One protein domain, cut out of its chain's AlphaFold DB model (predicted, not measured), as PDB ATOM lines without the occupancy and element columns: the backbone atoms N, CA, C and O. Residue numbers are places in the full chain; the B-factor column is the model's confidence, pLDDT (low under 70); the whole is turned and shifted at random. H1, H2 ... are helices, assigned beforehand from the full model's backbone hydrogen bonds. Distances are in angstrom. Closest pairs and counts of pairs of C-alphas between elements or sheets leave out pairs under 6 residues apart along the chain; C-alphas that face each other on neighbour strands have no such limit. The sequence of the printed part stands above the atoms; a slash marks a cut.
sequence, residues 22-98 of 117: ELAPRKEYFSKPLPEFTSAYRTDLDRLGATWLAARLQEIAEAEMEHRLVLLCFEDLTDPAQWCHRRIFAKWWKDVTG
ATOM      1  N   GLU A  22      21.356  -9.459  -5.989       92.56
ATOM      2  CA  GLU A  22      20.345  -8.516  -6.454       92.56
ATOM      3  C   GLU A  22      18.934  -9.077  -6.240       92.56
ATOM      4  O   GLU A  22      18.010  -8.339  -5.923       92.56
ATOM      5  N   LEU A  23      18.790 -10.403  -6.322       93.81
ATOM      6  CA  LEU A  23      17.545 -11.110  -6.030       93.81
ATOM      7  C   LEU A  23      17.387 -11.487  -4.553       93.81
ATOM      8  O   LEU A  23      16.341 -12.020  -4.178       93.81
ATOM      9  N   ALA A  24      18.382 -11.226  -3.702       94.75
ATOM     10  CA  ALA A  24      18.274 -11.527  -2.283       94.75
ATOM     11  C   ALA A  24      17.451 -10.452  -1.556       94.75
ATOM     12  O   ALA A  24      17.787  -9.270  -1.641       94.75
ATOM     13  N   PRO A  25      16.413 -10.831  -0.786       93.62
ATOM     14  CA  PRO A  25      15.685  -9.879   0.044       93.62
ATOM     15  C   PRO A  25      16.623  -9.205   1.042       93.62
ATOM     16  O   PRO A  25      17.523  -9.847   1.593       93.62
ATOM     17  N   ARG A  26      16.386  -7.924   1.332       94.00
ATOM     18  CA  ARG A  26      17.175  -7.198   2.331       94.00
ATOM     19  C   ARG A  26      16.963  -7.779   3.722       94.00
ATOM     20  O   ARG A  26      15.885  -8.273   4.056       94.00
ATOM     21  N   LYS A  27      17.993  -7.679   4.565       92.31
ATOM     22  CA  LYS A  27      17.964  -8.231   5.927       92.31
ATOM     23  C   LYS A  27      16.837  -7.611   6.755       92.31
ATOM     24  O   LYS A  27      16.200  -8.315   7.534       92.31
ATOM     25  N   GLU A  28      16.568  -6.324   6.551       93.38
ATOM     26  CA  GLU A  28      15.514  -5.583   7.255       93.38
ATOM     27  C   GLU A  28      14.101  -6.141   7.028       93.38
ATOM     28  O   GLU A  28      13.206  -5.868   7.822       93.38
ATOM     29  N   TYR A  29      13.867  -6.910   5.959       92.56
ATOM     30  CA  TYR A  29      12.532  -7.430   5.659       92.56
ATOM     31  C   TYR A  29      12.175  -8.631   6.532       92.56
ATOM     32  O   TYR A  29      11.009  -8.824   6.850       92.56
ATOM     33  N   PHE A  30      13.162  -9.413   6.971       88.25
ATOM     34  CA  PHE A  30      12.932 -10.667   7.698       88.25
ATOM     35  C   PHE A  30      12.343 -10.486   9.105       88.25
ATOM     36  O   PHE A  30      11.888 -11.460   9.696       88.25
ATOM     37  N   SER A  31      12.329  -9.266   9.650       91.12
ATOM     38  CA  SER A  31      11.618  -8.947  10.895       91.12
ATOM     39  C   SER A  31      10.157  -8.539  10.676       91.12
ATOM     40  O   SER A  31       9.450  -8.270  11.646       91.12
ATOM     41  N   LYS A  32       9.700  -8.459   9.420       93.00
ATOM     42  CA  LYS A  32       8.365  -7.985   9.052       93.00
ATOM     43  C   LYS A  32       7.390  -9.144   8.810       93.00
ATOM     44  O   LYS A  32       7.809 -10.214   8.366       93.00
ATOM     45  N   PRO A  33       6.078  -8.929   9.020       93.94
ATOM     46  CA  PRO A  33       5.047  -9.866   8.582       93.94
ATOM     47  C   PRO A  33       5.096 -10.120   7.068       93.94
ATOM     48  O   PRO A  33       5.477  -9.240   6.295       93.94
ATOM     49  N   LEU A  34       4.635 -11.298   6.632       92.81
ATOM     50  CA  LEU A  34       4.655 -11.718   5.222       92.81
ATOM     51  C   LEU A  34       4.074 -10.674   4.239       92.81
ATOM     52  O   LEU A  34       4.705 -10.451   3.203       92.81
ATOM     53  N   PRO A  35       2.934  -9.998   4.502       96.00
ATOM     54  CA  PRO A  35       2.416  -8.982   3.581       96.00
ATOM     55  C   PRO A  35       3.369  -7.796   3.386       96.00
ATOM     56  O   PRO A  35       3.604  -7.365   2.256       96.00
ATOM     57  N   GLU A  36       3.969  -7.302   4.471       97.00
ATOM     58  CA  GLU A  36       4.943  -6.209   4.414       97.00
ATOM     59  C   GLU A  36       6.242  -6.642   3.734       97.00
ATOM     60  O   GLU A  36       6.773  -5.903   2.904       97.00
ATOM     61  N   PHE A  37       6.729  -7.849   4.042       96.62
ATOM     62  CA  PHE A  37       7.878  -8.437   3.357       96.62
ATOM     63  C   PHE A  37       7.624  -8.507   1.852       96.62
ATOM     64  O   PHE A  37       8.456  -8.077   1.057       96.62
ATOM     65  N   THR A  38       6.463  -9.036   1.462       97.12
ATOM     66  CA  THR A  38       6.080  -9.232   0.061       97.12
ATOM     67  C   THR A  38       6.048  -7.903  -0.679       97.12
ATOM     68  O   THR A  38       6.630  -7.797  -1.755       97.12
ATOM     69  N   SER A  39       5.417  -6.885  -0.093       97.81
ATOM     70  CA  SER A  39       5.344  -5.547  -0.682       97.81
ATOM     71  C   SER A  39       6.735  -4.923  -0.862       97.81
ATOM     72  O   SER A  39       7.082  -4.470  -1.955       97.81
ATOM     73  N   ALA A  40       7.572  -4.973   0.180       97.69
ATOM     74  CA  ALA A  40       8.918  -4.406   0.138       97.69
ATOM     75  C   ALA A  40       9.821  -5.127  -0.872       97.69
ATOM     76  O   ALA A  40      10.491  -4.481  -1.677       97.69
ATOM     77  N   TYR A  41       9.796  -6.461  -0.875       97.50
ATOM     78  CA  TYR A  41      10.597  -7.260  -1.793       97.50
ATOM     79  C   TYR A  41      10.161  -7.063  -3.248       97.50
ATOM     80  O   TYR A  41      11.009  -6.848  -4.106       97.50
ATOM     81  N   ARG A  42       8.851  -7.040  -3.531       97.81
ATOM     82  CA  ARG A  42       8.347  -6.740  -4.882       97.81
ATOM     83  C   ARG A  42       8.734  -5.340  -5.347       97.81
ATOM     84  O   ARG A  42       9.146  -5.201  -6.484       97.81
ATOM     85  N   THR A  43       8.705  -4.344  -4.462       97.81
ATOM     86  CA  THR A  43       9.161  -2.984  -4.797       97.81
ATOM     87  C   THR A  43      10.631  -2.965  -5.233       97.81
ATOM     88  O   THR A  43      10.994  -2.235  -6.151       97.81
ATOM     89  N   ASP A  44      11.497  -3.754  -4.591       97.19
ATOM     90  CA  ASP A  44      12.891  -3.888  -5.025       97.19
ATOM     91  C   ASP A  44      13.007  -4.601  -6.385       97.19
ATOM     92  O   ASP A  44      13.788  -4.163  -7.229       97.19
ATOM     93  N   LEU A  45      12.204  -5.642  -6.635       97.38
ATOM     94  CA  LEU A  45      12.159  -6.322  -7.935       97.38
ATOM     95  C   LEU A  45      11.662  -5.393  -9.055       97.38
ATOM     96  O   LEU A  45      12.258  -5.360 -10.129       97.38
ATOM     97  N   ASP A  46      10.636  -4.583  -8.787       97.88
ATOM     98  CA  ASP A  46      10.114  -3.578  -9.720       97.88
ATOM     99  C   ASP A  46      11.177  -2.526 -10.070       97.88
ATOM    100  O   ASP A  46      11.289  -2.116 -11.223       97.88
ATOM    101  N   ARG A  47      11.998  -2.115  -9.091       97.25
ATOM    102  CA  ARG A  47      13.115  -1.178  -9.314       97.25
ATOM    103  C   ARG A  47      14.228  -1.766 -10.175       97.25
ATOM    104  O   ARG A  47      14.847  -1.017 -10.924       97.25
ATOM    105  N   LEU A  48      14.513  -3.061 -10.037       96.06
ATOM    106  CA  LEU A  48      15.460  -3.756 -10.915       96.06
ATOM    107  C   LEU A  48      14.881  -3.889 -12.327       96.06
ATOM    108  O   LEU A  48      15.578  -3.644 -13.308       96.06
ATOM    109  N   GLY A  49      13.598  -4.239 -12.415       96.62
ATOM    110  CA  GLY A  49      12.876  -4.439 -13.662       96.62
ATOM    111  C   GLY A  49      13.088  -5.835 -14.253       96.62
ATOM    112  O   GLY A  49      14.190  -6.390 -14.249       96.62
ATOM    113  N   ALA A  50      12.012  -6.402 -14.804       95.31
ATOM    114  CA  ALA A  50      12.019  -7.751 -15.371       95.31
ATOM    115  C   ALA A  50      13.000  -7.902 -16.543       95.31
ATOM    116  O   ALA A  50      13.720  -8.890 -16.604       95.31
ATOM    117  N   THR A  51      13.097  -6.904 -17.429       96.25
ATOM    118  CA  THR A  51      14.015  -6.932 -18.581       96.25
ATOM    119  C   THR A  51      15.479  -7.008 -18.157       96.25
ATOM    120  O   THR A  51      16.239  -7.809 -18.694       96.25
ATOM    121  N   TRP A  52      15.876  -6.202 -17.169       96.12
ATOM    122  CA  TRP A  52      17.243  -6.226 -16.655       96.12
ATOM    123  C   TRP A  52      17.550  -7.563 -15.976       96.12
ATOM    124  O   TRP A  52      18.598  -8.158 -16.216       96.12
ATOM    125  N   LEU A  53      16.607  -8.076 -15.177       95.50
ATOM    126  CA  LEU A  53      16.747  -9.386 -14.546       95.50
ATOM    127  C   LEU A  53      16.831 -10.520 -15.570       95.50
ATOM    128  O   LEU A  53      17.669 -11.400 -15.405       95.50
ATOM    129  N   ALA A  54      16.032 -10.486 -16.641       94.06
ATOM    130  CA  ALA A  54      16.094 -11.465 -17.725       94.06
ATOM    131  C   ALA A  54      17.493 -11.501 -18.353       94.06
ATOM    132  O   ALA A  54      18.100 -12.566 -18.437       94.06
ATOM    133  N   ALA A  55      18.035 -10.330 -18.704       94.75
ATOM    134  CA  ALA A  55      19.384 -10.208 -19.253       94.75
ATOM    135  C   ALA A  55      20.442 -10.735 -18.273       94.75
ATOM    136  O   ALA A  55      21.298 -11.532 -18.650       94.75
ATOM    137  N   ARG A  56      20.337 -10.379 -16.988       94.94
ATOM    138  CA  ARG A  56      21.274 -10.841 -15.958       94.94
ATOM    139  C   ARG A  56      21.254 -12.360 -15.780       94.94
ATOM    140  O   ARG A  56      22.300 -12.972 -15.574       94.94
ATOM    141  N   LEU A  57      20.074 -12.974 -15.828       92.50
ATOM    142  CA  LEU A  57      19.932 -14.427 -15.772       92.50
ATOM    143  C   LEU A  57      20.487 -15.081 -17.043       92.50
ATOM    144  O   LEU A  57      21.214 -16.065 -16.943       92.50
ATOM    145  N   GLN A  58      20.221 -14.506 -18.214       92.62
ATOM    146  CA  GLN A  58      20.749 -14.993 -19.486       92.62
ATOM    147  C   GLN A  58      22.286 -14.990 -19.509       92.62
ATOM    148  O   GLN A  58      22.889 -16.002 -19.854       92.62
ATOM    149  N   GLU A  59      22.928 -13.920 -19.035       93.56
ATOM    150  CA  GLU A  59      24.393 -13.846 -18.903       93.56
ATOM    151  C   GLU A  59      24.965 -14.990 -18.051       93.56
ATOM    152  O   GLU A  59      26.010 -15.557 -18.368       93.56
ATOM    153  N   ILE A  60      24.290 -15.340 -16.950       92.19
ATOM    154  CA  ILE A  60      24.717 -16.438 -16.071       92.19
ATOM    155  C   ILE A  60      24.564 -17.784 -16.783       92.19
ATOM    156  O   ILE A  60      25.448 -18.634 -16.677       92.19
ATOM    157  N   ALA A  61      23.454 -17.984 -17.497       90.88
ATOM    158  CA  ALA A  61      23.202 -19.202 -18.259       90.88
ATOM    159  C   ALA A  61      24.264 -19.415 -19.351       90.88
ATOM    160  O   ALA A  61      24.815 -20.508 -19.487       90.88
ATOM    161  N   GLU A  62      24.601 -18.354 -20.085       92.38
ATOM    162  CA  GLU A  62      25.633 -18.371 -21.124       92.38
ATOM    163  C   GLU A  62      27.026 -18.639 -20.549       92.38
ATOM    164  O   GLU A  62      27.751 -19.487 -21.071       92.38
ATOM    165  N   ALA A  63      27.385 -17.984 -19.439       90.38
ATOM    166  CA  ALA A  63      28.676 -18.179 -18.782       90.38
ATOM    167  C   ALA A  63      28.887 -19.620 -18.281       90.38
ATOM    168  O   ALA A  63      30.012 -20.118 -18.279       90.38
ATOM    169  N   GLU A  64      27.815 -20.300 -17.871       89.19
ATOM    170  CA  GLU A  64      27.858 -21.702 -17.442       89.19
ATOM    171  C   GLU A  64      27.664 -22.703 -18.589       89.19
ATOM    172  O   GLU A  64      27.756 -23.909 -18.350       89.19
ATOM    173  N   MET A  65      27.404 -22.227 -19.815       88.06
ATOM    174  CA  MET A  65      26.964 -23.049 -20.951       88.06
ATOM    175  C   MET A  65      25.773 -23.956 -20.584       88.06
ATOM    176  O   MET A  65      25.681 -25.102 -21.023       88.06
ATOM    177  N   GLU A  66      24.869 -23.451 -19.740       83.12
ATOM    178  CA  GLU A  66      23.716 -24.180 -19.218       83.12
ATOM    179  C   GLU A  66      22.490 -23.268 -19.202       83.12
ATOM    180  O   GLU A  66      22.405 -22.307 -18.441       83.12
ATOM    181  N   HIS A  67      21.496 -23.612 -20.016       78.38
ATOM    182  CA  HIS A  67      20.266 -22.832 -20.153       78.38
ATOM    183  C   HIS A  67      19.269 -23.063 -19.007       78.38
ATOM    184  O   HIS A  67      18.246 -22.386 -18.922       78.38
ATOM    185  N   ARG A  68      19.538 -24.019 -18.110       82.94
ATOM    186  CA  ARG A  68      18.678 -24.334 -16.964       82.94
ATOM    187  C   ARG A  68      19.224 -23.703 -15.694       82.94
ATOM    188  O   ARG A  68      20.062 -24.269 -14.989       82.94
ATOM    189  N   LEU A  69      18.672 -22.549 -15.346       88.44
ATOM    190  CA  LEU A  69      18.955 -21.914 -14.069       88.44
ATOM    191  C   LEU A  69      17.907 -22.283 -13.024       88.44
ATOM    192  O   LEU A  69      16.718 -22.028 -13.182       88.44
ATOM    193  N   VAL A  70      18.372 -22.841 -11.908       89.69
ATOM    194  CA  VAL A  70      17.526 -23.134 -10.746       89.69
ATOM    195  C   VAL A  70      17.761 -22.080  -9.673       89.69
ATOM    196  O   VAL A  70      18.882 -21.950  -9.165       89.69
ATOM    197  N   LEU A  71      16.707 -21.347  -9.314       91.50
ATOM    198  CA  LEU A  71      16.691 -20.382  -8.214       91.50
ATOM    199  C   LEU A  71      16.505 -21.107  -6.880       91.50
ATOM    200  O   LEU A  71      15.459 -21.691  -6.614       91.50
ATOM    201  N   LEU A  72      17.525 -21.065  -6.026       91.06
ATOM    202  CA  LEU A  72      17.519 -21.767  -4.746       91.06
ATOM    203  C   LEU A  72      17.331 -20.804  -3.571       91.06
ATOM    204  O   LEU A  72      18.040 -19.796  -3.455       91.06
ATOM    205  N   CYS A  73      16.438 -21.202  -2.667       89.38
ATOM    206  CA  CYS A  73      16.390 -20.774  -1.271       89.38
ATOM    207  C   CYS A  73      16.346 -22.019  -0.364       89.38
ATOM    208  O   CYS A  73      16.188 -23.134  -0.868       89.38
ATOM    209  N   PHE A  74      16.542 -21.853   0.945       89.00
ATOM    210  CA  PHE A  74      16.822 -22.971   1.865       89.00
ATOM    211  C   PHE A  74      15.828 -23.083   3.027       89.00
ATOM    212  O   PHE A  74      16.094 -23.776   4.005       89.00
ATOM    213  N   GLU A  75      14.705 -22.383   2.928       86.31
ATOM    214  CA  GLU A  75      13.553 -22.515   3.808       86.31
ATOM    215  C   GLU A  75      12.845 -23.858   3.565       86.31
ATOM    216  O   GLU A  75      12.705 -24.306   2.421       86.31
ATOM    217  N   ASP A  76      12.400 -24.498   4.644       82.62
ATOM    218  CA  ASP A  76      11.659 -25.756   4.587       82.62
ATOM    219  C   ASP A  76      10.197 -25.484   4.229       82.62
ATOM    220  O   ASP A  76       9.449 -24.940   5.029       82.62
ATOM    221  N   LEU A  77       9.794 -25.857   3.015       79.50
ATOM    222  CA  LEU A  77       8.434 -25.638   2.516       79.50
ATOM    223  C   LEU A  77       7.476 -26.794   2.817       79.50
ATOM    224  O   LEU A  77       6.328 -26.747   2.371       79.50
ATOM    225  N   THR A  78       7.942 -27.835   3.515       80.69
ATOM    226  CA  THR A  78       7.066 -28.884   4.053       80.69
ATOM    227  C   THR A  78       6.336 -28.407   5.307       80.69
ATOM    228  O   THR A  78       5.235 -28.877   5.587       80.69
ATOM    229  N   ASP A  79       6.900 -27.420   6.008       83.25
ATOM    230  CA  ASP A  79       6.227 -26.693   7.075       83.25
ATOM    231  C   ASP A  79       5.277 -25.637   6.465       83.25
ATOM    232  O   ASP A  79       5.740 -24.675   5.848       83.25
ATOM    233  N   PRO A  80       3.946 -25.767   6.632       80.00
ATOM    234  CA  PRO A  80       2.985 -24.812   6.082       80.00
ATOM    235  C   PRO A  80       3.066 -23.420   6.726       80.00
ATOM    236  O   PRO A  80       2.539 -22.463   6.159       80.00
ATOM    237  N   ALA A  81       3.701 -23.285   7.897       82.12
ATOM    238  CA  ALA A  81       3.947 -21.989   8.525       82.12
ATOM    239  C   ALA A  81       5.122 -21.240   7.875       82.12
ATOM    240  O   ALA A  81       5.232 -20.017   8.011       82.12
ATOM    241  N   GLN A  82       5.997 -21.956   7.163       82.31
ATOM    242  CA  GLN A  82       7.118 -21.367   6.451       82.31
ATOM    243  C   GLN A  82       6.693 -20.897   5.064       82.31
ATOM    244  O   GLN A  82       5.945 -21.529   4.317       82.31
ATOM    245  N   TRP A  83       7.246 -19.761   4.685       87.62
ATOM    246  CA  TRP A  83       7.149 -19.196   3.353       87.62
ATOM    247  C   TRP A  83       8.556 -18.809   2.910       87.62
ATOM    248  O   TRP A  83       9.471 -18.684   3.722       87.62
ATOM    249  N   CYS A  84       8.753 -18.619   1.607       89.50
ATOM    250  CA  CYS A  84      10.054 -18.228   1.089       89.50
ATOM    251  C   CYS A  84       9.953 -17.150   0.017       89.50
ATOM    252  O   CYS A  84       8.973 -17.039  -0.723       89.50
ATOM    253  N   HIS A  85      11.019 -16.365  -0.090       93.19
ATOM    254  CA  HIS A  85      11.125 -15.275  -1.051       93.19
ATOM    255  C   HIS A  85      11.155 -15.762  -2.505       93.19
ATOM    256  O   HIS A  85      10.681 -15.046  -3.380       93.19
ATOM    257  N   ARG A  86      11.614 -16.993  -2.777       92.75
ATOM    258  CA  ARG A  86      11.622 -17.540  -4.146       92.75
ATOM    259  C   ARG A  86      10.210 -17.654  -4.735       92.75
ATOM    260  O   ARG A  86      10.025 -17.351  -5.904       92.75
ATOM    261  N   ARG A  87       9.206 -18.029  -3.927       91.44
ATOM    262  CA  ARG A  87       7.802 -18.109  -4.372       91.44
ATOM    263  C   ARG A  87       7.220 -16.723  -4.636       91.44
ATOM    264  O   ARG A  87       6.436 -16.546  -5.563       91.44
ATOM    265  N   ILE A  88       7.632 -15.734  -3.840       95.00
ATOM    266  CA  ILE A  88       7.255 -14.333  -4.055       95.00
ATOM    267  C   ILE A  88       7.859 -13.826  -5.367       95.00
ATOM    268  O   ILE A  88       7.137 -13.219  -6.155       95.00
ATOM    269  N   PHE A  89       9.134 -14.129  -5.631       95.88
ATOM    270  CA  PHE A  89       9.785 -13.837  -6.909       95.88
ATOM    271  C   PHE A  89       9.065 -14.519  -8.076       95.88
ATOM    272  O   PHE A  89       8.717 -13.846  -9.035       95.88
ATOM    273  N   ALA A  90       8.782 -15.823  -7.982       94.31
ATOM    274  CA  ALA A  90       8.091 -16.575  -9.029       94.31
ATOM    275  C   ALA A  90       6.720 -15.972  -9.363       94.31
ATOM    276  O   ALA A  90       6.375 -15.801 -10.532       94.31
ATOM    277  N   LYS A  91       5.953 -15.597  -8.331       95.44
ATOM    278  CA  LYS A  91       4.676 -14.908  -8.516       95.44
ATOM    279  C   LYS A  91       4.862 -13.531  -9.150       95.44
ATOM    280  O   LYS A  91       4.120 -13.193 -10.061       95.44
ATOM    281  N   TRP A  92       5.817 -12.739  -8.665       97.25
ATOM    282  CA  TRP A  92       6.118 -11.431  -9.239       97.25
ATOM    283  C   TRP A  92       6.499 -11.541 -10.718       97.25
ATOM    284  O   TRP A  92       5.906 -10.836 -11.521       97.25
ATOM    285  N   TRP A  93       7.387 -12.474 -11.075       97.00
ATOM    286  CA  TRP A  93       7.813 -12.732 -12.452       97.00
ATOM    287  C   TRP A  93       6.616 -13.024 -13.357       97.00
ATOM    288  O   TRP A  93       6.408 -12.326 -14.343       97.00
ATOM    289  N   LYS A  94       5.754 -13.964 -12.953       96.31
ATOM    290  CA  LYS A  94       4.524 -14.272 -13.688       96.31
ATOM    291  C   LYS A  94       3.600 -13.068 -13.819       96.31
ATOM    292  O   LYS A  94       3.032 -12.852 -14.882       96.31
ATOM    293  N   ASP A  95       3.440 -12.288 -12.752       97.31
ATOM    294  CA  ASP A  95       2.574 -11.109 -12.771       97.31
ATOM    295  C   ASP A  95       3.098 -10.025 -13.747       97.31
ATOM    296  O   ASP A  95       2.285  -9.277 -14.286       97.31
ATOM    297  N   VAL A  96       4.419  -9.919 -13.975       97.12
ATOM    298  CA  VAL A  96       5.025  -8.859 -14.814       97.12
ATOM    299  C   VAL A  96       5.413  -9.299 -16.228       97.12
ATOM    300  O   VAL A  96       5.392  -8.463 -17.128       97.12
ATOM    301  N   THR A  97       5.764 -10.570 -16.447       95.25
ATOM    302  CA  THR A  97       6.148 -11.093 -17.775       95.25
ATOM    303  C   THR A  97       5.095 -12.013 -18.385       95.25
ATOM    304  O   THR A  97       5.057 -12.176 -19.598       95.25
ATOM    305  N   GLY A  98       4.220 -12.603 -17.563       95.44
ATOM    306  CA  GLY A  98       3.312 -13.676 -17.973       95.44
ATOM    307  C   GLY A  98       3.928 -15.079 -17.902       95.44
ATOM    308  O   GLY A  98       3.181 -16.059 -17.936       95.44
TER     309      GLY A  98
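What this domain is: This is residues 22 to 98 of the 117 residues of the protein "DUF488 family protein" of Streptomyces sp. SID8361 (UniProt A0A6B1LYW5). Two helices, H2 and H3, meet near their ends at Gly 49 and make a wide V, and the long unnamed stretch of residues 64 to 84 runs back across the mouth of that V from the end of H3. H4 crosses H2 on one side and ends near the corner of the V, while the short H1 packs on the first part of H2 on the other side. Residues 77 to 82, in the returning stretch, stick out. The printed part has 77 residues with four named helices, in the order H1, H2, H3, H4, and no named strand; the class is all helix. The whole is only just compact, close to loose, with a radius of gyration of the C-alphas of 13.5 A and spans of 37 by 28 by 25 A.

Where its parts are: The printed part begins at Glu 22, and H1 follows as residues 27 to 31, with C-alpha 27 at (17.964, -8.231, 5.927). H2, the longest helix by residues, is residues 34 to 48 and measures 21.0 A from first to last C-alpha. H3 is residues 50 to 63, 19.9 A long, and begins with C-alpha 50 at (12.019, -7.751, -15.371). H4 is residues 85 to 97, 17.9 A long, and ends with C-alpha 97 at (6.148, -11.093, -17.775).

How they stand to each other: H1 and H2 touch, with the closest C-alphas, those of Tyr 29 and Phe 37, 5.3 A apart; H2 touches H1 with residues 36 to 41 alone. H2 and H4 touch at a steep tilt of 51 degrees and run the same way; their closest C-alphas, those of Thr 38 and Ile 88, are 6.7 A apart. H2 and H3 meet only through their link. H3 and H4 only just touch, with 3 pairs of C-alphas within 8 A, at a steep tilt of 67 degrees and opposite ways. The closest C-alphas there are those of Ala 50 and Val 96, 7.1 A apart; H3 takes part with residue 50 alone and H4 with residues 93 to 97 alone. H1 is apart from H3 and from H4. In H2, H3 and H4 every O i to N i+4 pair is within hydrogen-bond range; in H1 0 of 1 such pairs is, beside 1 of 2 O i to N i+3 pairs.

The domain as a whole: The two C-alphas farthest apart are those of Pro 33 and Met 65, at 39.1 A. The C-alphas of Glu 22 and Gly 98, the first and last printed, are 21.2 A apart. The links from H1 to H2 and from H2 to H3 are tight, and the link from H3 to H4, with 21 residues, is long. The printed part has no cut. The mean pLDDT of the printed part is 92.3, and no printed residue is under 70.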